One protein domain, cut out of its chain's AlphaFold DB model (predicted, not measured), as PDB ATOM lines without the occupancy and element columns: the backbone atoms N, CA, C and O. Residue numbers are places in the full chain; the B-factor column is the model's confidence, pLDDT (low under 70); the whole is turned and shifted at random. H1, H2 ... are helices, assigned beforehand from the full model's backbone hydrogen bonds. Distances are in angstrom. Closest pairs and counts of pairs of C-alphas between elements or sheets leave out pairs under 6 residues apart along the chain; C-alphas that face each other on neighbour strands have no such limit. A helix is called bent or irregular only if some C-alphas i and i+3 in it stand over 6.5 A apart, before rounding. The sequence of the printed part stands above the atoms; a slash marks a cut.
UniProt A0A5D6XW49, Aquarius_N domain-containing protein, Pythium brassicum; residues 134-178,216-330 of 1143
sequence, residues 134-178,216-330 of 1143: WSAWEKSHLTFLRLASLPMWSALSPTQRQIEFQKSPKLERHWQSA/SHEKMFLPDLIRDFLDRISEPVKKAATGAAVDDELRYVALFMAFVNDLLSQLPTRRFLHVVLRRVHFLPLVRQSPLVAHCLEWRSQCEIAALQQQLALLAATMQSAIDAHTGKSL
ATOM      1  N   TRP A 134     -31.521 -24.799  13.239       78.69
ATOM      2  CA  TRP A 134     -31.377 -25.940  14.152       78.69
ATOM      3  C   TRP A 134     -32.129 -27.172  13.641       78.69
ATOM      4  O   TRP A 134     -33.260 -27.068  13.148       78.69
ATOM      5  N   SER A 135     -31.524 -28.351  13.813       75.81
ATOM      6  CA  SER A 135     -32.176 -29.626  13.494       75.81
ATOM      7  C   SER A 135     -33.290 -29.952  14.499       75.81
ATOM      8  O   SER A 135     -33.306 -29.434  15.620       75.81
ATOM      9  N   ALA A 136     -34.222 -30.833  14.118       71.88
ATOM     10  CA  ALA A 136     -35.301 -31.296  14.997       71.88
ATOM     11  C   ALA A 136     -34.760 -31.883  16.318       71.88
ATOM     12  O   ALA A 136     -35.264 -31.576  17.400       71.88
ATOM     13  N   TRP A 137     -33.658 -32.637  16.238       76.12
ATOM     14  CA  TRP A 137     -32.944 -33.180  17.396       76.12
ATOM     15  C   TRP A 137     -32.342 -32.089  18.295       76.12
ATOM     16  O   TRP A 137     -32.448 -32.154  19.518       76.12
ATOM     17  N   GLU A 138     -31.738 -31.038  17.737       78.19
ATOM     18  CA  GLU A 138     -31.178 -29.951  18.555       78.19
ATOM     19  C   GLU A 138     -32.292 -29.185  19.281       78.19
ATOM     20  O   GLU A 138     -32.189 -28.897  20.477       78.19
ATOM     21  N   LYS A 139     -33.397 -28.905  18.578       75.25
ATOM     22  CA  LYS A 139     -34.566 -28.230  19.153       75.25
ATOM     23  C   LYS A 139     -35.255 -29.076  20.222       75.25
ATOM     24  O   LYS A 139     -35.759 -28.517  21.195       75.25
ATOM     25  N   SER A 140     -35.232 -30.406  20.115       72.56
ATOM     26  CA  SER A 140     -35.823 -31.287  21.128       72.56
ATOM     27  C   SER A 140     -35.122 -31.214  22.489       72.56
ATOM     28  O   SER A 140     -35.700 -31.619  23.490       72.56
ATOM     29  N   HIS A 141     -33.890 -30.702  22.563       73.94
ATOM     30  CA  HIS A 141     -33.171 -30.518  23.830       73.94
ATOM     31  C   HIS A 141     -33.478 -29.172  24.508       73.94
ATOM     32  O   HIS A 141     -33.196 -29.011  25.697       73.94
ATOM     33  N   LEU A 142     -34.101 -28.228  23.786       71.38
ATOM     34  CA  LEU A 142     -34.537 -26.925  24.308       71.38
ATOM     35  C   LEU A 142     -35.799 -27.012  25.174       71.38
ATOM     36  O   LEU A 142     -36.064 -26.098  25.957       71.38
ATOM     37  N   THR A 143     -36.549 -28.113  25.089       61.50
ATOM     38  CA  THR A 143     -37.810 -28.359  25.815       61.50
ATOM     39  C   THR A 143     -37.629 -28.546  27.331       61.50
ATOM     40  O   THR A 143     -38.477 -29.103  28.021       61.50
ATOM     41  N   PHE A 144     -36.498 -28.111  27.875       64.81
ATOM     42  CA  PHE A 144     -36.179 -28.148  29.291       64.81
ATOM     43  C   PHE A 144     -36.485 -26.824  30.006       64.81
ATOM     44  O   PHE A 144     -36.849 -26.820  31.185       64.81
ATOM     45  N   LEU A 145     -36.378 -25.692  29.303       63.56
ATOM     46  CA  LEU A 145     -36.585 -24.376  29.901       63.56
ATOM     47  C   LEU A 145     -38.069 -24.072  30.118       63.56
ATOM     48  O   LEU A 145     -38.858 -23.994  29.179       63.56
ATOM     49  N   ARG A 146     -38.438 -23.814  31.375       66.00
ATOM     50  CA  ARG A 146     -39.808 -23.486  31.796       66.00
ATOM     51  C   ARG A 146     -40.002 -21.981  31.990       66.00
ATOM     52  O   ARG A 146     -40.403 -21.530  33.059       66.00
ATOM     53  N   LEU A 147     -39.683 -21.197  30.964       68.25
ATOM     54  CA  LEU A 147     -39.827 -19.739  30.993       68.25
ATOM     55  C   LEU A 147     -41.260 -19.348  30.609       68.25
ATOM     56  O   LEU A 147     -41.571 -19.143  29.440       68.25
ATOM     57  N   ALA A 148     -42.141 -19.271  31.605       73.75
ATOM     58  CA  ALA A 148     -43.507 -18.785  31.445       73.75
ATOM     59  C   ALA A 148     -43.736 -17.600  32.388       73.75
ATOM     60  O   ALA A 148     -43.625 -17.726  33.607       73.75
ATOM     61  N   SER A 149     -44.040 -16.436  31.825       80.94
ATOM     62  CA  SER A 149     -44.191 -15.192  32.579       80.94
ATOM     63  C   SER A 149     -45.226 -14.287  31.919       80.94
ATOM     64  O   SER A 149     -45.507 -14.417  30.733       80.94
ATOM     65  N   LEU A 150     -45.800 -13.354  32.687       80.06
ATOM     66  CA  LEU A 150     -46.807 -12.418  32.179       80.06
ATOM     67  C   LEU A 150     -46.350 -11.670  30.905       80.06
ATOM     68  O   LEU A 150     -47.155 -11.614  29.981       80.06
ATOM     69  N   PRO A 151     -45.094 -11.174  30.789       83.50
ATOM     70  CA  PRO A 151     -44.566 -10.546  29.574       83.50
ATOM     71  C   PRO A 151     -44.735 -11.320  28.257       83.50
ATOM     72  O   PRO A 151     -44.723 -10.682  27.211       83.50
ATOM     73  N   MET A 152     -44.954 -12.640  28.280       82.88
ATOM     74  CA  MET A 152     -45.199 -13.436  27.066       82.88
ATOM     75  C   MET A 152     -46.478 -13.048  26.311       82.88
ATOM     76  O   MET A 152     -46.626 -13.368  25.134       82.88
ATOM     77  N   TRP A 153     -47.409 -12.344  26.965       85.69
ATOM     78  CA  TRP A 153     -48.602 -11.802  26.306       85.69
ATOM     79  C   TRP A 153     -48.270 -10.715  25.272       85.69
ATOM     80  O   TRP A 153     -49.179 -10.193  24.636       85.69
ATOM     81  N   SER A 154     -46.991 -10.394  25.042       84.44
ATOM     82  CA  SER A 154     -46.560  -9.497  23.962       84.44
ATOM     83  C   SER A 154     -46.795 -10.131  22.600       84.44
ATOM     84  O   SER A 154     -46.919  -9.415  21.617       84.44
ATOM     85  N   ALA A 155     -46.899 -11.462  22.557       82.50
ATOM     86  CA  ALA A 155     -47.295 -12.209  21.375       82.50
ATOM     87  C   ALA A 155     -48.800 -12.102  21.048       82.50
ATOM     88  O   ALA A 155     -49.206 -12.560  19.989       82.50
ATOM     89  N   LEU A 156     -49.627 -11.540  21.941       85.50
ATOM     90  CA  LEU A 156     -51.073 -11.405  21.745       85.50
ATOM     91  C   LEU A 156     -51.437 -10.033  21.164       85.50
ATOM     92  O   LEU A 156     -50.886  -9.000  21.574       85.50
ATOM     93  N   SER A 157     -52.453  -9.995  20.300       86.06
ATOM     94  CA  SER A 157     -52.974  -8.730  19.771       86.06
ATOM     95  C   SER A 157     -53.572  -7.851  20.887       86.06
ATOM     96  O   SER A 157     -53.943  -8.359  21.956       86.06
ATOM     97  N   PRO A 158     -53.666  -6.518  20.705       85.62
ATOM     98  CA  PRO A 158     -54.273  -5.628  21.700       85.62
ATOM     99  C   PRO A 158     -55.693  -6.062  22.096       85.62
ATOM    100  O   PRO A 158     -56.014  -6.099  23.284       85.62
ATOM    101  N   THR A 159     -56.501  -6.485  21.118       84.19
ATOM    102  CA  THR A 159     -57.868  -6.987  21.324       84.19
ATOM    103  C   THR A 159     -57.876  -8.243  22.194       84.19
ATOM    104  O   THR A 159     -58.591  -8.308  23.195       84.19
ATOM    105  N   GLN A 160     -57.024  -9.225  21.874       86.25
ATOM    106  CA  GLN A 160     -56.900 -10.465  22.645       86.25
ATOM    107  C   GLN A 160     -56.466 -10.193  24.091       86.25
ATOM    108  O   GLN A 160     -57.044 -10.750  25.027       86.25
ATOM    109  N   ARG A 161     -55.489  -9.296  24.299       89.06
ATOM    110  CA  ARG A 161     -55.044  -8.884  25.641       89.06
ATOM    111  C   ARG A 161     -56.163  -8.214  26.428       89.06
ATOM    112  O   ARG A 161     -56.358  -8.530  27.600       89.06
ATOM    113  N   GLN A 162     -56.917  -7.317  25.794       86.88
ATOM    114  CA  GLN A 162     -58.006  -6.599  26.447       86.88
ATOM    115  C   GLN A 162     -59.122  -7.546  26.907       86.88
ATOM    116  O   GLN A 162     -59.625  -7.384  28.019       86.88
ATOM    117  N   ILE A 163     -59.458  -8.571  26.114       84.69
ATOM    118  CA  ILE A 163     -60.426  -9.611  26.501       84.69
ATOM    119  C   ILE A 163     -59.975 -10.329  27.782       84.69
ATOM    120  O   ILE A 163     -60.778 -10.545  28.693       84.69
ATOM    121  N   GLU A 164     -58.690 -10.667  27.904       85.62
ATOM    122  CA  GLU A 164     -58.171 -11.323  29.111       85.62
ATOM    123  C   GLU A 164     -58.057 -10.364  30.308       85.62
ATOM    124  O   GLU A 164     -58.350 -10.746  31.447       85.62
ATOM    125  N   PHE A 165     -57.727  -9.089  30.081       88.94
ATOM    126  CA  PHE A 165     -57.732  -8.074  31.139       88.94
ATOM    127  C   PHE A 165     -59.133  -7.788  31.677       88.94
ATOM    128  O   PHE A 165     -59.280  -7.586  32.882       88.94
ATOM    129  N   GLN A 166     -60.174  -7.853  30.846       85.88
ATOM    130  CA  GLN A 166     -61.558  -7.750  31.321       85.88
ATOM    131  C   GLN A 166     -61.914  -8.886  32.289       85.88
ATOM    132  O   GLN A 166     -62.594  -8.648  33.289       85.88
ATOM    133  N   LYS A 167     -61.412 -10.106  32.048       80.81
ATOM    134  CA  LYS A 167     -61.590 -11.236  32.976       80.81
ATOM    135  C   LYS A 167     -60.790 -11.049  34.267       80.81
ATOM    136  O   LYS A 167     -61.259 -11.423  35.339       80.81
ATOM    137  N   SER A 168     -59.586 -10.479  34.180       82.00
ATOM    138  CA  SER A 168     -58.680 -10.277  35.319       82.00
ATOM    139  C   SER A 168     -58.042  -8.874  35.344       82.00
ATOM    140  O   SER A 168     -56.848  -8.734  35.062       82.00
ATOM    141  N   PRO A 169     -58.766  -7.833  35.811       84.50
ATOM    142  CA  PRO A 169     -58.309  -6.433  35.727       84.50
ATOM    143  C   PRO A 169     -57.020  -6.127  36.499       84.50
ATOM    144  O   PRO A 169     -56.317  -5.154  36.236       84.50
ATOM    145  N   LYS A 170     -56.677  -6.959  37.491       84.56
ATOM    146  CA  LYS A 170     -55.432  -6.809  38.260       84.56
ATOM    147  C   LYS A 170     -54.190  -7.042  37.392       84.56
ATOM    148  O   LYS A 170     -53.159  -6.434  37.665       84.56
ATOM    149  N   LEU A 171     -54.282  -7.900  36.371       85.19
ATOM    150  CA  LEU A 171     -53.148  -8.262  35.516       85.19
ATOM    151  C   LEU A 171     -52.706  -7.114  34.613       85.19
ATOM    152  O   LEU A 171     -51.514  -6.995  34.361       85.19
ATOM    153  N   GLU A 172     -53.620  -6.235  34.208       85.50
ATOM    154  CA  GLU A 172     -53.312  -5.082  33.356       85.50
ATOM    155  C   GLU A 172     -52.274  -4.154  34.007       85.50
ATOM    156  O   GLU A 172     -51.287  -3.763  33.387       85.50
ATOM    157  N   ARG A 173     -52.423  -3.886  35.309       83.19
ATOM    158  CA  ARG A 173     -51.460  -3.068  36.066       83.19
ATOM    159  C   ARG A 173     -50.097  -3.743  36.185       83.19
ATOM    160  O   ARG A 173     -49.068  -3.077  36.095       83.19
ATOM    161  N   HIS A 174     -50.081  -5.058  36.404       82.62
ATOM    162  CA  HIS A 174     -48.838  -5.828  36.477       82.62
ATOM    163  C   HIS A 174     -48.141  -5.904  35.114       82.62
ATOM    164  O   HIS A 174     -46.921  -5.791  35.060       82.62
ATOM    165  N   TRP A 175     -48.906  -6.021  34.030       83.62
ATOM    166  CA  TRP A 175     -48.427  -5.999  32.651       83.62
ATOM    167  C   TRP A 175     -47.773  -4.654  32.308       83.62
ATOM    168  O   TRP A 175     -46.611  -4.623  31.909       83.62
ATOM    169  N   GLN A 176     -48.472  -3.545  32.569       81.38
ATOM    170  CA  GLN A 176     -47.955  -2.185  32.365       81.38
ATOM    171  C   GLN A 176     -46.680  -1.925  33.181       81.38
ATOM    172  O   GLN A 176     -45.732  -1.313  32.694       81.38
ATOM    173  N   SER A 177     -46.620  -2.441  34.414       77.62
ATOM    174  CA  SER A 177     -45.417  -2.350  35.246       77.62
ATOM    175  C   SER A 177     -44.258  -3.212  34.737       77.62
ATOM    176  O   SER A 177     -43.110  -2.861  34.992       77.62
ATOM    177  N   ALA A 178     -44.533  -4.340  34.080       71.00
ATOM    178  CA  ALA A 178     -43.519  -5.295  33.633       71.00
ATOM    179  C   ALA A 178     -42.904  -4.937  32.271       71.00
ATOM    180  O   ALA A 178     -41.771  -5.320  31.991       71.00
ATOM    181  N   SER A 216     -36.099  -8.503  25.139       63.44
ATOM    182  CA  SER A 216     -37.123  -8.950  24.169       63.44
ATOM    183  C   SER A 216     -37.110 -10.475  23.985       63.44
ATOM    184  O   SER A 216     -38.154 -11.100  23.812       63.44
ATOM    185  N   HIS A 217     -35.922 -11.076  24.096       70.25
ATOM    186  CA  HIS A 217     -35.694 -12.507  23.935       70.25
ATOM    187  C   HIS A 217     -36.381 -13.362  25.007       70.25
ATOM    188  O   HIS A 217     -36.842 -14.451  24.690       70.25
ATOM    189  N   GLU A 218     -36.513 -12.889  26.250       70.69
ATOM    190  CA  GLU A 218     -37.223 -13.634  27.305       70.69
ATOM    191  C   GLU A 218     -38.729 -13.671  27.094       70.69
ATOM    192  O   GLU A 218     -39.363 -14.704  27.311       70.69
ATOM    193  N   LYS A 219     -39.304 -12.545  26.658       76.12
ATOM    194  CA  LYS A 219     -40.749 -12.416  26.433       76.12
ATOM    195  C   LYS A 219     -41.203 -13.286  25.266       76.12
ATOM    196  O   LYS A 219     -42.256 -13.913  25.339       76.12
ATOM    197  N   MET A 220     -40.387 -13.335  24.215       81.75
ATOM    198  CA  MET A 220     -40.719 -14.014  22.966       81.75
ATOM    199  C   MET A 220     -40.154 -15.437  22.866       81.75
ATOM    200  O   MET A 220     -40.580 -16.172  21.990       81.75
ATOM    201  N   PHE A 221     -39.302 -15.893  23.799       82.69
ATOM    202  CA  PHE A 221     -38.677 -17.225  23.741       82.69
ATOM    203  C   PHE A 221     -39.656 -18.369  23.460       82.69
ATOM    204  O   PHE A 221     -39.435 -19.153  22.538       82.69
ATOM    205  N   LEU A 222     -40.689 -18.491  24.302       85.12
ATOM    206  CA  LEU A 222     -41.658 -19.579  24.237       85.12
ATOM    207  C   LEU A 222     -42.696 -19.354  23.123       85.12
ATOM    208  O   LEU A 222     -42.957 -20.311  22.400       85.12
ATOM    209  N   PRO A 223     -43.241 -18.133  22.919       88.06
ATOM    210  CA  PRO A 223     -44.050 -17.831  21.736       88.06
ATOM    211  C   PRO A 223     -43.355 -18.137  20.404       88.06
ATOM    212  O   PRO A 223     -43.958 -18.780  19.549       88.06
ATOM    213  N   ASP A 224     -42.091 -17.747  20.237       85.81
ATOM    214  CA  ASP A 224     -41.327 -18.010  19.014       85.81
ATOM    215  C   ASP A 224     -41.058 -19.506  18.849       85.81
ATOM    216  O   ASP A 224     -41.175 -20.029  17.749       85.81
ATOM    217  N   LEU A 225     -40.789 -20.228  19.942       85.94
ATOM    218  CA  LEU A 225     -40.639 -21.683  19.898       85.94
ATOM    219  C   LEU A 225     -41.944 -22.394  19.488       85.94
ATOM    220  O   LEU A 225     -41.894 -23.405  18.793       85.94
ATOM    221  N   ILE A 226     -43.104 -21.882  19.915       90.00
ATOM    222  CA  ILE A 226     -44.418 -22.395  19.499       90.00
ATOM    223  C   ILE A 226     -44.658 -22.095  18.018       90.00
ATOM    224  O   ILE A 226     -45.103 -22.984  17.301       90.00
ATOM    225  N   ARG A 227     -44.341 -20.880  17.551       88.19
ATOM    226  CA  ARG A 227     -44.475 -20.506  16.136       88.19
ATOM    227  C   ARG A 227     -43.585 -21.376  15.246       88.19
ATOM    228  O   ARG A 227     -44.102 -22.026  14.350       88.19
ATOM    229  N   ASP A 228     -42.304 -21.507  15.594       86.88
ATOM    230  CA  ASP A 228     -41.342 -22.401  14.933       86.88
ATOM    231  C   ASP A 228     -41.865 -23.841  14.809       86.88
ATOM    232  O   ASP A 228     -41.609 -24.527  13.819       86.88
ATOM    233  N   PHE A 229     -42.539 -24.334  15.849       89.44
ATOM    234  CA  PHE A 229     -43.130 -25.665  15.859       89.44
ATOM    235  C   PHE A 229     -44.341 -25.758  14.922       89.44
ATOM    236  O   PHE A 229     -44.442 -26.716  14.158       89.44
ATOM    237  N   LEU A 230     -45.241 -24.772  14.966       89.31
ATOM    238  CA  LEU A 230     -46.439 -24.727  14.124       89.31
ATOM    239  C   LEU A 230     -46.088 -24.608  12.637       89.31
ATOM    240  O   LEU A 230     -46.639 -25.348  11.823       89.31
ATOM    241  N   ASP A 231     -45.112 -23.764  12.304       87.12
ATOM    242  CA  ASP A 231     -44.612 -23.609  10.938       87.12
ATOM    243  C   ASP A 231     -44.117 -24.960  10.397       87.12
ATOM    244  O   ASP A 231     -44.510 -25.384   9.312       87.12
ATOM    245  N   ARG A 232     -43.360 -25.719  11.200       84.69
ATOM    246  CA  ARG A 232     -42.838 -27.042  10.813       84.69
ATOM    247  C   ARG A 232     -43.915 -28.087  10.577       84.69
ATOM    248  O   ARG A 232     -43.843 -28.817   9.594       84.69
ATOM    249  N   ILE A 233     -44.904 -28.188  11.463       87.06
ATOM    250  CA  ILE A 233     -45.972 -29.189  11.306       87.06
ATOM    251  C   ILE A 233     -46.943 -28.833  10.173       87.06
ATOM    252  O   ILE A 233     -47.696 -29.707   9.734       87.06
ATOM    253  N   SER A 234     -46.947 -27.574   9.722       83.00
ATOM    254  CA  SER A 234     -47.735 -27.108   8.579       83.00
ATOM    255  C   SER A 234     -47.075 -27.424   7.229       83.00
ATOM    256  O   SER A 234     -47.768 -27.498   6.212       83.00
ATOM    257  N   GLU A 235     -45.758 -27.673   7.200       79.69
ATOM    258  CA  GLU A 235     -45.056 -28.004   5.960       79.69
ATOM    259  C   GLU A 235     -45.549 -29.342   5.368       79.69
ATOM    260  O   GLU A 235     -45.643 -30.357   6.068       79.69
ATOM    261  N   PRO A 236     -45.840 -29.402   4.054       73.94
ATOM    262  CA  PRO A 236     -46.287 -30.632   3.418       73.94
ATOM    263  C   PRO A 236     -45.165 -31.678   3.394       73.94
ATOM    264  O   PRO A 236     -44.049 -31.413   2.936       73.94
ATOM    265  N   VAL A 237     -45.482 -32.908   3.812       70.00
ATOM    266  CA  VAL A 237     -44.532 -34.031   3.800       70.00
ATOM    267  C   VAL A 237     -44.092 -34.317   2.357       70.00
ATOM    268  O   VAL A 237     -44.872 -34.767   1.512       70.00
ATOM    269  N   LYS A 238     -42.818 -34.051   2.047       67.69
ATOM    270  CA  LYS A 238     -42.238 -34.320   0.723       67.69
ATOM    271  C   LYS A 238     -42.217 -35.836   0.486       67.69
ATOM    272  O   LYS A 238     -41.481 -36.547   1.159       67.69
ATOM    273  N   LYS A 239     -42.935 -36.325  -0.538       53.41
ATOM    274  CA  LYS A 239     -43.023 -37.758  -0.927       53.41
ATOM    275  C   LYS A 239     -41.672 -38.466  -1.186       53.41
ATOM    276  O   LYS A 239     -41.657 -39.679  -1.344       53.41
ATOM    277  N   ALA A 240     -40.562 -37.724  -1.264       43.44
ATOM    278  CA  ALA A 240     -39.203 -38.225  -1.500       43.44
ATOM    279  C   ALA A 240     -38.302 -38.234  -0.243       43.44
ATOM    280  O   ALA A 240     -37.106 -38.501  -0.359       43.44
ATOM    281  N   ALA A 241     -38.831 -37.902   0.940       56.31
ATOM    282  CA  ALA A 241     -38.069 -37.950   2.186       56.31
ATOM    283  C   ALA A 241     -37.739 -39.402   2.575       56.31
ATOM    284  O   ALA A 241     -38.568 -40.302   2.442       56.31
ATOM    285  N   THR A 242     -36.516 -39.640   3.051       58.94
ATOM    286  CA  THR A 242     -36.125 -40.929   3.632       58.94
ATOM    287  C   THR A 242     -36.947 -41.189   4.897       58.94
ATOM    288  O   THR A 242     -37.192 -40.256   5.661       58.94
ATOM    289  N   GLY A 243     -37.344 -42.445   5.153       63.47
ATOM    290  CA  GLY A 243     -38.131 -42.806   6.347       63.47
ATOM    291  C   GLY A 243     -37.532 -42.247   7.644       63.47
ATOM    292  O   GLY A 243     -38.230 -41.601   8.410       63.47
ATOM    293  N   ALA A 244     -36.204 -42.323   7.788       64.06
ATOM    294  CA  ALA A 244     -35.469 -41.800   8.942       64.06
ATOM    295  C   ALA A 244     -35.600 -40.274   9.180       64.06
ATOM    296  O   ALA A 244     -35.494 -39.827  10.316       64.06
ATOM    297  N   ALA A 245     -35.818 -39.460   8.141       67.12
ATOM    298  CA  ALA A 245     -35.971 -38.009   8.307       67.12
ATOM    299  C   ALA A 245     -37.378 -37.635   8.797       67.12
ATOM    300  O   ALA A 245     -37.529 -36.774   9.659       67.12
ATOM    301  N   VAL A 246     -38.403 -38.317   8.275       70.25
ATOM    302  CA  VAL A 246     -39.786 -38.198   8.771       70.25
ATOM    303  C   VAL A 246     -39.860 -38.678  10.221       70.25
ATOM    304  O   VAL A 246     -40.567 -38.103  11.045       70.25
ATOM    305  N   ASP A 247     -39.072 -39.700  10.538       70.50
ATOM    306  CA  ASP A 247     -38.984 -40.289  11.861       70.50
ATOM    307  C   ASP A 247     -38.467 -39.309  12.931       70.50
ATOM    308  O   ASP A 247     -39.044 -39.192  14.016       70.50
ATOM    309  N   ASP A 248     -37.412 -38.556  12.622       71.56
ATOM    310  CA  ASP A 248     -36.846 -37.568  13.544       71.56
ATOM    311  C   ASP A 248     -37.767 -36.351  13.752       71.56
ATOM    312  O   ASP A 248     -37.877 -35.848  14.875       71.56
ATOM    313  N   GLU A 249     -38.497 -35.918  12.718       76.31
ATOM    314  CA  GLU A 249     -39.506 -34.857  12.856       76.31
ATOM    315  C   GLU A 249     -40.666 -35.302  13.759       76.31
ATOM    316  O   GLU A 249     -41.096 -34.558  14.639       76.31
ATOM    317  N   LEU A 250     -41.129 -36.548  13.639       74.56
ATOM    318  CA  LEU A 250     -42.200 -37.067  14.495       74.56
ATOM    319  C   LEU A 250     -41.800 -37.180  15.958       74.56
ATOM    320  O   LEU A 250     -42.590 -36.846  16.845       74.56
ATOM    321  N   ARG A 251     -40.564 -37.607  16.221       75.12
ATOM    322  CA  ARG A 251     -40.012 -37.618  17.579       75.12
ATOM    323  C   ARG A 251     -40.002 -36.220  18.174       75.12
ATOM    324  O   ARG A 251     -40.380 -36.053  19.334       75.12
ATOM    325  N   TYR A 252     -39.612 -35.218  17.389       79.25
ATOM    326  CA  TYR A 252     -39.676 -33.827  17.819       79.25
ATOM    327  C   TYR A 252     -41.115 -33.396  18.121       79.25
ATOM    328  O   TYR A 252     -41.348 -32.821  19.185       79.25
ATOM    329  N   VAL A 253     -42.091 -33.753  17.276       81.62
ATOM    330  CA  VAL A 253     -43.508 -33.448  17.534       81.62
ATOM    331  C   VAL A 253     -44.011 -34.085  18.825       81.62
ATOM    332  O   VAL A 253     -44.589 -33.395  19.668       81.62
ATOM    333  N   ALA A 254     -43.738 -35.370  19.039       78.69
ATOM    334  CA  ALA A 254     -44.110 -36.060  20.270       78.69
ATOM    335  C   ALA A 254     -43.438 -35.430  21.506       78.69
ATOM    336  O   ALA A 254     -44.091 -35.194  22.523       78.69
ATOM    337  N   LEU A 255     -42.149 -35.089  21.435       80.00
ATOM    338  CA  LEU A 255     -41.443 -34.428  22.538       80.00
ATOM    339  C   LEU A 255     -42.005 -33.032  22.824       80.00
ATOM    340  O   LEU A 255     -42.188 -32.676  23.990       80.00
ATOM    341  N   PHE A 256     -42.329 -32.264  21.786       86.19
ATOM    342  CA  PHE A 256     -42.880 -30.922  21.932       86.19
ATOM    343  C   PHE A 256     -44.289 -30.942  22.532       86.19
ATOM    344  O   PHE A 256     -44.574 -30.193  23.468       86.19
ATOM    345  N   MET A 257     -45.156 -31.852  22.083       86.50
ATOM    346  CA  MET A 257     -46.483 -32.036  22.677       86.50
ATOM    347  C   MET A 257     -46.397 -32.433  24.156       86.50
ATOM    348  O   MET A 257     -47.137 -31.900  24.985       86.50
ATOM    349  N   ALA A 258     -45.479 -33.337  24.516       83.81
ATOM    350  CA  ALA A 258     -45.265 -33.713  25.912       83.81
ATOM    351  C   ALA A 258     -44.700 -32.560  26.753       83.81
ATOM    352  O   ALA A 258     -45.117 -32.378  27.895       83.81
ATOM    353  N   PHE A 259     -43.815 -31.742  26.185       86.50
ATOM    354  CA  PHE A 259     -43.313 -30.526  26.822       86.50
ATOM    355  C   PHE A 259     -44.429 -29.518  27.109       86.50
ATOM    356  O   PHE A 259     -44.559 -29.051  28.242       86.50
ATOM    357  N   VAL A 260     -45.277 -29.229  26.119       90.50
ATOM    358  CA  VAL A 260     -46.441 -28.352  26.301       90.50
ATOM    359  C   VAL A 260     -47.381 -28.918  27.366       90.50
ATOM    360  O   VAL A 260     -47.827 -28.187  28.252       90.50
ATOM    361  N   ASN A 261     -47.635 -30.228  27.341       90.06
ATOM    362  CA  ASN A 261     -48.449 -30.891  28.352       90.06
ATOM    363  C   ASN A 261     -47.845 -30.763  29.765       90.06
ATOM    364  O   ASN A 261     -48.576 -30.444  30.703       90.06
ATOM    365  N   ASP A 262     -46.530 -30.934  29.930       87.06
ATOM    366  CA  ASP A 262     -45.834 -30.763  31.213       87.06
ATOM    367  C   ASP A 262     -45.931 -29.320  31.738       87.06
ATOM    368  O   ASP A 262     -46.162 -29.113  32.933       87.06
ATOM    369  N   LEU A 263     -45.805 -28.317  30.859       89.50
ATOM    370  CA  LEU A 263     -45.973 -26.906  31.224       89.50
ATOM    371  C   LEU A 263     -47.419 -26.584  31.622       89.50
ATOM    372  O   LEU A 263     -47.653 -25.836  32.571       89.50
ATOM    373  N   LEU A 264     -48.405 -27.147  30.929       91.19
ATOM    374  CA  LEU A 264     -49.816 -26.937  31.253       91.19
ATOM    375  C   LEU A 264     -50.283 -27.719  32.485       91.19
ATOM    376  O   LEU A 264     -51.310 -27.367  33.071       91.19
ATOM    377  N   SER A 265     -49.531 -28.748  32.874       89.31
ATOM    378  CA  SER A 265     -49.772 -29.612  34.033       89.31
ATOM    379  C   SER A 265     -49.335 -28.994  35.367       89.31
ATOM    380  O   SER A 265     -49.526 -29.614  36.414       89.31
ATOM    381  N   GLN A 266     -48.745 -27.793  35.353       87.94
ATOM    382  CA  GLN A 266     -48.336 -27.050  36.544       87.94
ATOM    383  C   GLN A 266     -48.916 -25.636  36.510       87.94
ATOM    384  O   GLN A 266     -48.781 -24.926  35.516       87.94
ATOM    385  N   LEU A 267     -49.540 -25.201  37.606       87.69
ATOM    386  CA  LEU A 267     -50.216 -23.904  37.667       87.69
ATOM    387  C   LEU A 267     -49.297 -22.699  37.359       87.69
ATOM    388  O   LEU A 267     -49.726 -21.840  36.584       87.69
ATOM    389  N   PRO A 268     -48.045 -22.615  37.871       87.06
ATOM    390  CA  PRO A 268     -47.170 -21.468  37.611       87.06
ATOM    391  C   PRO A 268     -46.873 -21.249  36.124       87.06
ATOM    392  O   PRO A 268     -46.907 -20.115  35.651       87.06
ATOM    393  N   THR A 269     -46.634 -22.328  35.378       88.56
ATOM    394  CA  THR A 269     -46.348 -22.280  33.940       88.56
ATOM    395  C   THR A 269     -47.616 -22.194  33.099       88.56
ATOM    396  O   THR A 269     -47.644 -21.478  32.098       88.56
ATOM    397  N   ARG A 270     -48.705 -22.839  33.534       91.38
ATOM    398  CA  ARG A 270     -50.021 -22.789  32.881       91.38
ATOM    399  C   ARG A 270     -50.598 -21.377  32.832       91.38
ATOM    400  O   ARG A 270     -51.190 -21.008  31.821       91.38
ATOM    401  N   ARG A 271     -50.436 -20.601  33.910       88.44
ATOM    402  CA  ARG A 271     -51.137 -19.329  34.164       88.44
ATOM    403  C   ARG A 271     -51.168 -18.353  32.989       88.44
ATOM    404  O   ARG A 271     -52.180 -17.685  32.795       88.44
ATOM    405  N   PHE A 272     -50.068 -18.247  32.250       88.31
ATOM    406  CA  PHE A 272     -49.946 -17.326  31.116       88.31
ATOM    407  C   PHE A 272     -49.858 -18.061  29.778       88.31
ATOM    408  O   PHE A 272     -50.422 -17.588  28.792       88.31
ATOM    409  N   LEU A 273     -49.230 -19.241  29.760       91.19
ATOM    410  CA  LEU A 273     -49.069 -20.058  28.561       91.19
ATOM    411  C   LEU A 273     -50.401 -20.578  28.012       91.19
ATOM    412  O   LEU A 273     -50.575 -20.629  26.800       91.19
ATOM    413  N   HIS A 274     -51.340 -20.951  28.886       91.44
ATOM    414  CA  HIS A 274     -52.639 -21.492  28.471       91.44
ATOM    415  C   HIS A 274     -53.395 -20.531  27.549       91.44
ATOM    416  O   HIS A 274     -53.913 -20.950  26.517       91.44
ATOM    417  N   VAL A 275     -53.368 -19.236  27.876       89.75
ATOM    418  CA  VAL A 275     -53.960 -18.179  27.047       89.75
ATOM    419  C   VAL A 275     -53.265 -18.095  25.691       89.75
ATOM    420  O   VAL A 275     -53.945 -18.058  24.672       89.75
ATOM    421  N   VAL A 276     -51.929 -18.107  25.657       91.12
ATOM    422  CA  VAL A 276     -51.169 -18.023  24.399       91.12
ATOM    423  C   VAL A 276     -51.474 -19.215  23.489       91.12
ATOM    424  O   VAL A 276     -51.801 -19.020  22.326       91.12
ATOM    425  N   LEU A 277     -51.465 -20.442  24.018       92.31
ATOM    426  CA  LEU A 277     -51.773 -21.644  23.231       92.31
ATOM    427  C   LEU A 277     -53.210 -21.658  22.704       92.31
ATOM    428  O   LEU A 277     -53.446 -22.127  21.592       92.31
ATOM    429  N   ARG A 278     -54.164 -21.148  23.493       89.69
ATOM    430  CA  ARG A 278     -55.555 -20.990  23.059       89.69
ATOM    431  C   ARG A 278     -55.669 -19.972  21.922       89.69
ATOM    432  O   ARG A 278     -56.344 -20.255  20.946       89.69
ATOM    433  N   ARG A 279     -54.997 -18.820  22.029       89.56
ATOM    434  CA  ARG A 279     -55.066 -17.735  21.031       89.56
ATOM    435  C   ARG A 279     -54.353 -18.045  19.720       89.56
ATOM    436  O   ARG A 279     -54.757 -17.520  18.696       89.56
ATOM    437  N   VAL A 280     -53.342 -18.908  19.750       89.69
ATOM    438  CA  VAL A 280     -52.634 -19.383  18.550       89.69
ATOM    439  C   VAL A 280     -53.302 -20.645  17.963       89.69
ATOM    440  O   VAL A 280     -52.795 -21.233  17.020       89.69
ATOM    441  N   HIS A 281     -54.440 -21.101  18.505       90.50
ATOM    442  CA  HIS A 281     -55.155 -22.298  18.025       90.50
ATOM    443  C   HIS A 281     -54.284 -23.556  17.970       90.50
ATOM    444  O   HIS A 281     -54.392 -24.378  17.060       90.50
ATOM    445  N   PHE A 282     -53.435 -23.735  18.987       92.00
ATOM    446  CA  PHE A 282     -52.429 -24.798  19.016       92.00
ATOM    447  C   PHE A 282     -53.018 -26.196  18.771       92.00
ATOM    448  O   PHE A 282     -52.507 -26.959  17.958       92.00
ATOM    449  N   LEU A 283     -54.109 -26.543  19.461       89.50
ATOM    450  CA  LEU A 283     -54.719 -27.871  19.363       89.50
ATOM    451  C   LEU A 283     -55.395 -28.129  17.997       89.50
ATOM    452  O   LEU A 283     -55.123 -29.185  17.422       89.50
ATOM    453  N   PRO A 284     -56.230 -27.215  17.450       88.88
ATOM    454  CA  PRO A 284     -56.722 -27.322  16.074       88.88
ATOM    455  C   PRO A 284     -55.609 -27.517  15.039       88.88
ATOM    456  O   PRO A 284     -55.670 -28.471  14.264       88.88
ATOM    457  N   LEU A 285     -54.560 -26.687  15.084       90.44
ATOM    458  CA  LEU A 285     -53.447 -26.744  14.130       90.44
ATOM    459  C   LEU A 285     -52.673 -28.064  14.209       90.44
ATOM    460  O   LEU A 285     -52.345 -28.658  13.184       90.44
ATOM    461  N   VAL A 286     -52.436 -28.583  15.417       89.38
ATOM    462  CA  VAL A 286     -51.782 -29.888  15.592       89.38
ATOM    463  C   VAL A 286     -52.639 -31.031  15.039       89.38
ATOM    464  O   VAL A 286     -52.105 -31.933  14.398       89.38
ATOM    465  N   ARG A 287     -53.962 -31.009  15.244       86.25
ATOM    466  CA  ARG A 287     -54.869 -32.056  14.735       86.25
ATOM    467  C   ARG A 287     -55.016 -32.037  13.213       86.25
ATOM    468  O   ARG A 287     -55.203 -33.096  12.623       86.25
ATOM    469  N   GLN A 288     -54.953 -30.857  12.600       86.62
ATOM    470  CA  GLN A 288     -55.077 -30.664  11.151       86.62
ATOM    471  C   GLN A 288     -53.736 -30.756  10.409       86.62
ATOM    472  O   GLN A 288     -53.711 -30.701   9.182       86.62
ATOM    473  N   SER A 289     -52.625 -30.920  11.133       87.88
ATOM    474  CA  SER A 289     -51.289 -30.992  10.547       87.88
ATOM    475  C   SER A 289     -51.180 -32.115   9.500       87.88
ATOM    476  O   SER A 289     -51.457 -33.280   9.816       87.88
ATOM    477  N   PRO A 290     -50.678 -31.812   8.286       84.44
ATOM    478  CA  PRO A 290     -50.374 -32.817   7.271       84.44
ATOM    479  C   PRO A 290     -49.401 -33.897   7.761       84.44
ATOM    480  O   PRO A 290     -49.536 -35.064   7.397       84.44
ATOM    481  N   LEU A 291     -48.431 -33.522   8.601       80.19
ATOM    482  CA  LEU A 291     -47.440 -34.439   9.162       80.19
ATOM    483  C   LEU A 291     -48.073 -35.417  10.162       80.19
ATOM    484  O   LEU A 291     -47.786 -36.614  10.115       80.19
ATOM    485  N   VAL A 292     -48.982 -34.936  11.015       79.19
ATOM    486  CA  VAL A 292     -49.740 -35.787  11.949       79.19
ATOM    487  C   VAL A 292     -50.704 -36.701  11.187       79.19
ATOM    488  O   VAL A 292     -50.735 -37.902  11.454       79.19
ATOM    489  N   ALA A 293     -51.430 -36.171  10.197       81.94
ATOM    490  CA  ALA A 293     -52.353 -36.943   9.364       81.94
ATOM    491  C   ALA A 293     -51.643 -38.072   8.599       81.94
ATOM    492  O   ALA A 293     -52.083 -39.219   8.644       81.94
ATOM    493  N   HIS A 294     -50.488 -37.781   7.988       76.50
ATOM    494  CA  HIS A 294     -49.672 -38.788   7.307       76.50
ATOM    495  C   HIS A 294     -49.290 -39.949   8.241       76.50
ATOM    496  O   HIS A 294     -49.239 -41.105   7.834       76.50
ATOM    497  N   CYS A 295     -49.074 -39.687   9.526       69.19
ATOM    498  CA  CYS A 295     -48.675 -40.733  10.464       69.19
ATOM    499  C   CYS A 295     -49.828 -41.619  10.919       69.19
ATOM    500  O   CYS A 295     -49.602 -42.782  11.240       69.19
ATOM    501  N   LEU A 296     -51.053 -41.100  10.903       71.44
ATOM    502  CA  LEU A 296     -52.246 -41.888  11.198       71.44
ATOM    503  C   LEU A 296     -52.583 -42.884  10.074       71.44
ATOM    504  O   LEU A 296     -53.295 -43.851  10.323       71.44
ATOM    505  N   GLU A 297     -52.064 -42.681   8.862       72.62
ATOM    506  CA  GLU A 297     -52.341 -43.541   7.703       72.62
ATOM    507  C   GLU A 297     -51.308 -44.663   7.491       72.62
ATOM    508  O   GLU A 297     -51.667 -45.742   7.025       72.62
ATOM    509  N   TRP A 298     -50.028 -44.433   7.814       60.25
ATOM    510  CA  TRP A 298     -48.911 -45.295   7.375       60.25
ATOM    511  C   TRP A 298     -48.246 -46.125   8.489       60.25
ATOM    512  O   TRP A 298     -47.228 -46.774   8.243       60.25
ATOM    513  N   ARG A 299     -48.777 -46.101   9.718       68.38
ATOM    514  CA  ARG A 299     -48.130 -46.686  10.909       68.38
ATOM    515  C   ARG A 299     -48.852 -47.907  11.467       68.38
ATOM    516  O   ARG A 299     -49.983 -48.218  11.098       68.38
ATOM    517  N   SER A 300     -48.170 -48.612  12.367       67.25
ATOM    518  CA  SER A 300     -48.770 -49.723  13.111       67.25
ATOM    519  C   SER A 300     -49.935 -49.236  13.983       67.25
ATOM    520  O   SER A 300     -49.956 -48.090  14.440       67.25
ATOM    521  N   GLN A 301     -50.903 -50.113  14.266       68.06
ATOM    522  CA  GLN A 301     -52.064 -49.764  15.099       68.06
ATOM    523  C   GLN A 301     -51.663 -49.282  16.507       68.06
ATOM    524  O   GLN A 301     -52.306 -48.387  17.052       68.06
ATOM    525  N   CYS A 302     -50.577 -49.820  17.071       64.75
ATOM    526  CA  CYS A 302     -50.055 -49.418  18.379       64.75
ATOM    527  C   CYS A 302     -49.506 -47.981  18.383       64.75
ATOM    528  O   CYS A 302     -49.787 -47.214  19.303       64.75
ATOM    529  N   GLU A 303     -48.750 -47.589  17.353       69.62
ATOM    530  CA  GLU A 303     -48.185 -46.235  17.240       69.62
ATOM    531  C   GLU A 303     -49.272 -45.184  16.990       69.62
ATOM    532  O   GLU A 303     -49.242 -44.103  17.580       69.62
ATOM    533  N   ILE A 304     -50.268 -45.525  16.165       74.50
ATOM    534  CA  ILE A 304     -51.454 -44.690  15.933       74.50
ATOM    535  C   ILE A 304     -52.185 -44.445  17.256       74.50
ATOM    536  O   ILE A 304     -52.480 -43.297  17.594       74.50
ATOM    537  N   ALA A 305     -52.428 -45.506  18.033       74.81
ATOM    538  CA  ALA A 305     -53.088 -45.405  19.329       74.81
ATOM    539  C   ALA A 305     -52.295 -44.529  20.316       74.81
ATOM    540  O   ALA A 305     -52.881 -43.683  20.989       74.81
ATOM    541  N   ALA A 306     -50.966 -44.665  20.364       74.62
ATOM    542  CA  ALA A 306     -50.111 -43.855  21.233       74.62
ATOM    543  C   ALA A 306     -50.152 -42.357  20.873       74.62
ATOM    544  O   ALA A 306     -50.289 -41.509  21.758       74.62
ATOM    545  N   LEU A 307     -50.088 -42.023  19.579       77.88
ATOM    546  CA  LEU A 307     -50.180 -40.638  19.107       77.88
ATOM    547  C   LEU A 307     -51.561 -40.032  19.399       77.88
ATOM    548  O   LEU A 307     -51.659 -38.910  19.900       77.88
ATOM    549  N   GLN A 308     -52.633 -40.788  19.150       80.62
ATOM    550  CA  GLN A 308     -53.999 -40.376  19.484       80.62
ATOM    551  C   GLN A 308     -54.175 -40.161  20.991       80.62
ATOM    552  O   GLN A 308     -54.767 -39.163  21.404       80.62
ATOM    553  N   GLN A 309     -53.612 -41.042  21.820       81.00
ATOM    554  CA  GLN A 309     -53.627 -40.895  23.273       81.00
ATOM    555  C   GLN A 309     -52.885 -39.629  23.718       81.00
ATOM    556  O   GLN A 309     -53.363 -38.914  24.598       81.00
ATOM    557  N   GLN A 310     -51.752 -39.303  23.091       83.12
ATOM    558  CA  GLN A 310     -51.010 -38.084  23.397       83.12
ATOM    559  C   GLN A 310     -51.795 -36.812  23.037       83.12
ATOM    560  O   GLN A 310     -51.817 -35.856  23.817       83.12
ATOM    561  N   LEU A 311     -52.484 -36.810  21.891       85.88
ATOM    562  CA  LEU A 311     -53.371 -35.716  21.482       85.88
ATOM    563  C   LEU A 311     -54.563 -35.565  22.432       85.88
ATOM    564  O   LEU A 311     -54.897 -34.448  22.832       85.88
ATOM    565  N   ALA A 312     -55.181 -36.679  22.830       84.75
ATOM    566  CA  ALA A 312     -56.264 -36.690  23.807       84.75
ATOM    567  C   ALA A 312     -55.796 -36.150  25.168       84.75
ATOM    568  O   ALA A 312     -56.500 -35.363  25.802       84.75
ATOM    569  N   LEU A 313     -54.579 -36.507  25.590       85.69
ATOM    570  CA  LEU A 313     -53.987 -36.018  26.829       85.69
ATOM    571  C   LEU A 313     -53.790 -34.501  26.804       85.69
ATOM    572  O   LEU A 313     -54.182 -33.815  27.749       85.69
ATOM    573  N   LEU A 314     -53.214 -33.978  25.719       88.19
ATOM    574  CA  LEU A 314     -53.014 -32.546  25.525       88.19
ATOM    575  C   LEU A 314     -54.352 -31.791  25.533       88.19
ATOM    576  O   LEU A 314     -54.481 -30.791  26.243       88.19
ATOM    577  N   ALA A 315     -55.353 -32.294  24.805       87.44
ATOM    578  CA  ALA A 315     -56.695 -31.716  24.768       87.44
ATOM    579  C   ALA A 315     -57.324 -31.656  26.170       87.44
ATOM    580  O   ALA A 315     -57.734 -30.585  26.625       87.44
ATOM    581  N   ALA A 316     -57.290 -32.771  26.907       85.12
ATOM    582  CA  ALA A 316     -57.802 -32.847  28.272       85.12
ATOM    583  C   ALA A 316     -57.065 -31.895  29.229       85.12
ATOM    584  O   ALA A 316     -57.677 -31.280  30.102       85.12
ATOM    585  N   THR A 317     -55.747 -31.735  29.073       87.56
ATOM    586  CA  THR A 317     -54.961 -30.800  29.889       87.56
ATOM    587  C   THR A 317     -55.294 -29.343  29.544       87.56
ATOM    588  O   THR A 317     -55.374 -28.504  30.444       87.56
ATOM    589  N   MET A 318     -55.536 -29.003  28.274       87.38
ATOM    590  CA  MET A 318     -55.974 -27.657  27.879       87.38
ATOM    591  C   MET A 318     -57.381 -27.324  28.389       87.38
ATOM    592  O   MET A 318     -57.615 -26.193  28.809       87.38
ATOM    593  N   GLN A 319     -58.285 -28.300  28.428       84.19
ATOM    594  CA  GLN A 319     -59.681 -28.131  28.850       84.19
ATOM    595  C   GLN A 319     -59.917 -28.388  30.350       84.19
ATOM    596  O   GLN A 319     -61.062 -28.433  30.797       84.19
ATOM    597  N   SER A 320     -58.856 -28.571  31.144       83.75
ATOM    598  CA  SER A 320     -59.002 -28.897  32.564       83.75
ATOM    599  C   SER A 320     -59.816 -27.843  33.322       83.75
ATOM    600  O   SER A 320     -59.678 -26.636  33.112       83.75
ATOM    601  N   ALA A 321     -60.677 -28.322  34.223       83.81
ATOM    602  CA  ALA A 321     -61.642 -27.521  34.966       83.81
ATOM    603  C   ALA A 321     -61.008 -26.723  36.117       83.81
ATOM    604  O   ALA A 321     -61.351 -26.898  37.286       83.81
ATOM    605  N   ILE A 322     -60.058 -25.859  35.783       88.06
ATOM    606  CA  ILE A 322     -59.334 -25.017  36.726       88.06
ATOM    607  C   ILE A 322     -59.159 -23.621  36.146       88.06
ATOM    608  O   ILE A 322     -58.802 -23.443  34.979       88.06
ATOM    609  N   ASP A 323     -59.375 -22.613  36.979       87.31
ATOM    610  CA  ASP A 323     -59.029 -21.245  36.635       87.31
ATOM    611  C   ASP A 323     -57.500 -21.075  36.682       87.31
ATOM    612  O   ASP A 323     -56.866 -21.212  37.730       87.31
ATOM    613  N   ALA A 324     -56.893 -20.767  35.534       84.31
ATOM    614  CA  ALA A 324     -55.439 -20.697  35.392       84.31
ATOM    615  C   ALA A 324     -54.781 -19.576  36.226       84.31
ATOM    616  O   ALA A 324     -53.575 -19.622  36.461       84.31
ATOM    617  N   HIS A 325     -55.533 -18.564  36.677       82.88
ATOM    618  CA  HIS A 325     -54.997 -17.427  37.428       82.88
ATOM    619  C   HIS A 325     -55.136 -17.576  38.939       82.88
ATOM    620  O   HIS A 325     -54.245 -17.155  39.678       82.88
ATOM    621  N   THR A 326     -56.259 -18.124  39.389       83.81
ATOM    622  CA  THR A 326     -56.578 -18.318  40.805       83.81
ATOM    623  C   THR A 326     -56.211 -19.710  41.300       83.81
ATOM    624  O   THR A 326     -56.069 -19.881  42.506       83.81
ATOM    625  N   GLY A 327     -56.066 -20.691  40.403       85.38
ATOM    626  CA  GLY A 327     -55.860 -22.095  40.756       85.38
ATOM    627  C   GLY A 327     -57.106 -22.781  41.309       85.38
ATOM    628  O   GLY A 327     -57.018 -23.908  41.780       85.38
ATOM    629  N   LYS A 328     -58.271 -22.119  41.285       86.75
ATOM    630  CA  LYS A 328     -59.507 -22.700  41.808       86.75
ATOM    631  C   LYS A 328     -60.102 -23.687  40.817       86.75
ATOM    632  O   LYS A 328     -60.318 -23.354  39.651       86.75
ATOM    633  N   SER A 329     -60.414 -24.875  41.313       87.62
ATOM    634  CA  SER A 329     -61.204 -25.871  40.598       87.62
ATOM    635  C   SER A 329     -62.615 -25.351  40.335       87.62
ATOM    636  O   SER A 329     -63.253 -24.783  41.221       87.62
ATOM    637  N   LEU A 330     -63.098 -25.544  39.110       85.25
ATOM    638  CA  LEU A 330     -64.422 -25.111  38.682       85.25
ATOM    639  C   LEU A 330     -65.437 -26.228  38.928       85.25
ATOM    640  O   LEU A 330     -65.280 -27.344  38.428       85.25
TER     641      LEU A 330
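This is residues 134 to 178 and 216 to 330 of the 1143 residues of the protein "Aquarius_N domain-containing protein" of Pythium brassicum (UniProt A0A5D6XW49). Four helices, H5, H6, H10 and H8, run roughly lengthwise in a loose four-cornered ring, H6 and H10 side by side one way, H5 and H8 the other. H2, H3 and H4 gather as a small helical head at one end, with H7 between H2 and the end of H6, H9 lies toward the other end, and H1 packs on the side of H6. The printed part has 160 residues, with ten named helices, H1 to H10 in chain order, and no named strand; its class is all helix. It is compact, with a radius of gyration of the C-alphas of 16.9 A, and only just elongated, spanning 52 by 35 by 27 A.

Start at H6, residues 243 to 264, the longest helix. Residues 254 to 264 of it touch H10, residues 301 to 318, at a shallow tilt of 29 degrees, the same way; the closest C-alphas, of Asn 261 and Leu 314, are 5.6 A apart. On H6, look also at Tyr 252: its C-alpha is 5.7 A from that of Ser 140, the closest pair where H6 touches H1, residues 136 to 140. H8, residues 282 to 288, only just touches H10, with 3 pairs of C-alphas within 8 A, the closest Leu 283 and Ala 315 at 6.9 A. H5, residues 216 to 234, touches H8 at a shallow tilt of 12 degrees, with Ile 233 and Val 286 closest at 7.3 A. H5 is irregular, C-alphas 219 and 222 being 7.5 A apart, and has a kink of 40 degrees near residue 223. H5 and H9, residues 290 to 298, touch only at their ends, closest at Ile 233 and Leu 291, 5.9 A. H7, residues 267 to 279, is only just irregular, with C-alphas 269 and 272 6.7 A apart; it touches H6 only at the corner, at Leu 264 and Arg 270, 4.5 A. H2, residues 150 to 155, touches H7 at a shallow tilt of 16 degrees, closest at Leu 150 and Phe 272, 5.9 A. H2 also touches H4, residues 169 to 178, about perpendicular at 85 degrees, closest at Leu 150 and Trp 175, 6.6 A. H3, residues 158 to 167, is close to H4 but not clearly touching, closest at Phe 165 and Glu 172, 5.8 A. Every O i to N i+4 pair is within hydrogen-bond range in H1, H3, H6, H8, H9 and H10, against 4 of 6 in H4, 13 of 15 in H5, 5 of 9 in H7 and 0 of 2 in H2, where 3 of 3 O i to N i+3 pairs are.

Find C-alpha 243 at (-38.131, -42.806, 6.347); from there H6 runs 31.8 A to C-alpha 264. H5 covers 26.2 A, H10 25.8 A and H7 18.4 A, and H10 ends at C-alpha 318, at (-55.974, -27.657, 27.879).

The C-alphas of Lys 170 and Ala 240 are farthest apart, at 53.2 A. Residues 179 to 215 are not printed, and C-alphas 178 and 216 stand 12.0 A apart across this cut. Of the links that are printed whole, none is long. Mean pLDDT of the printed part is 80.7; among the residues under 70 are 143 to 147, 238 to 245 and 298 to 303.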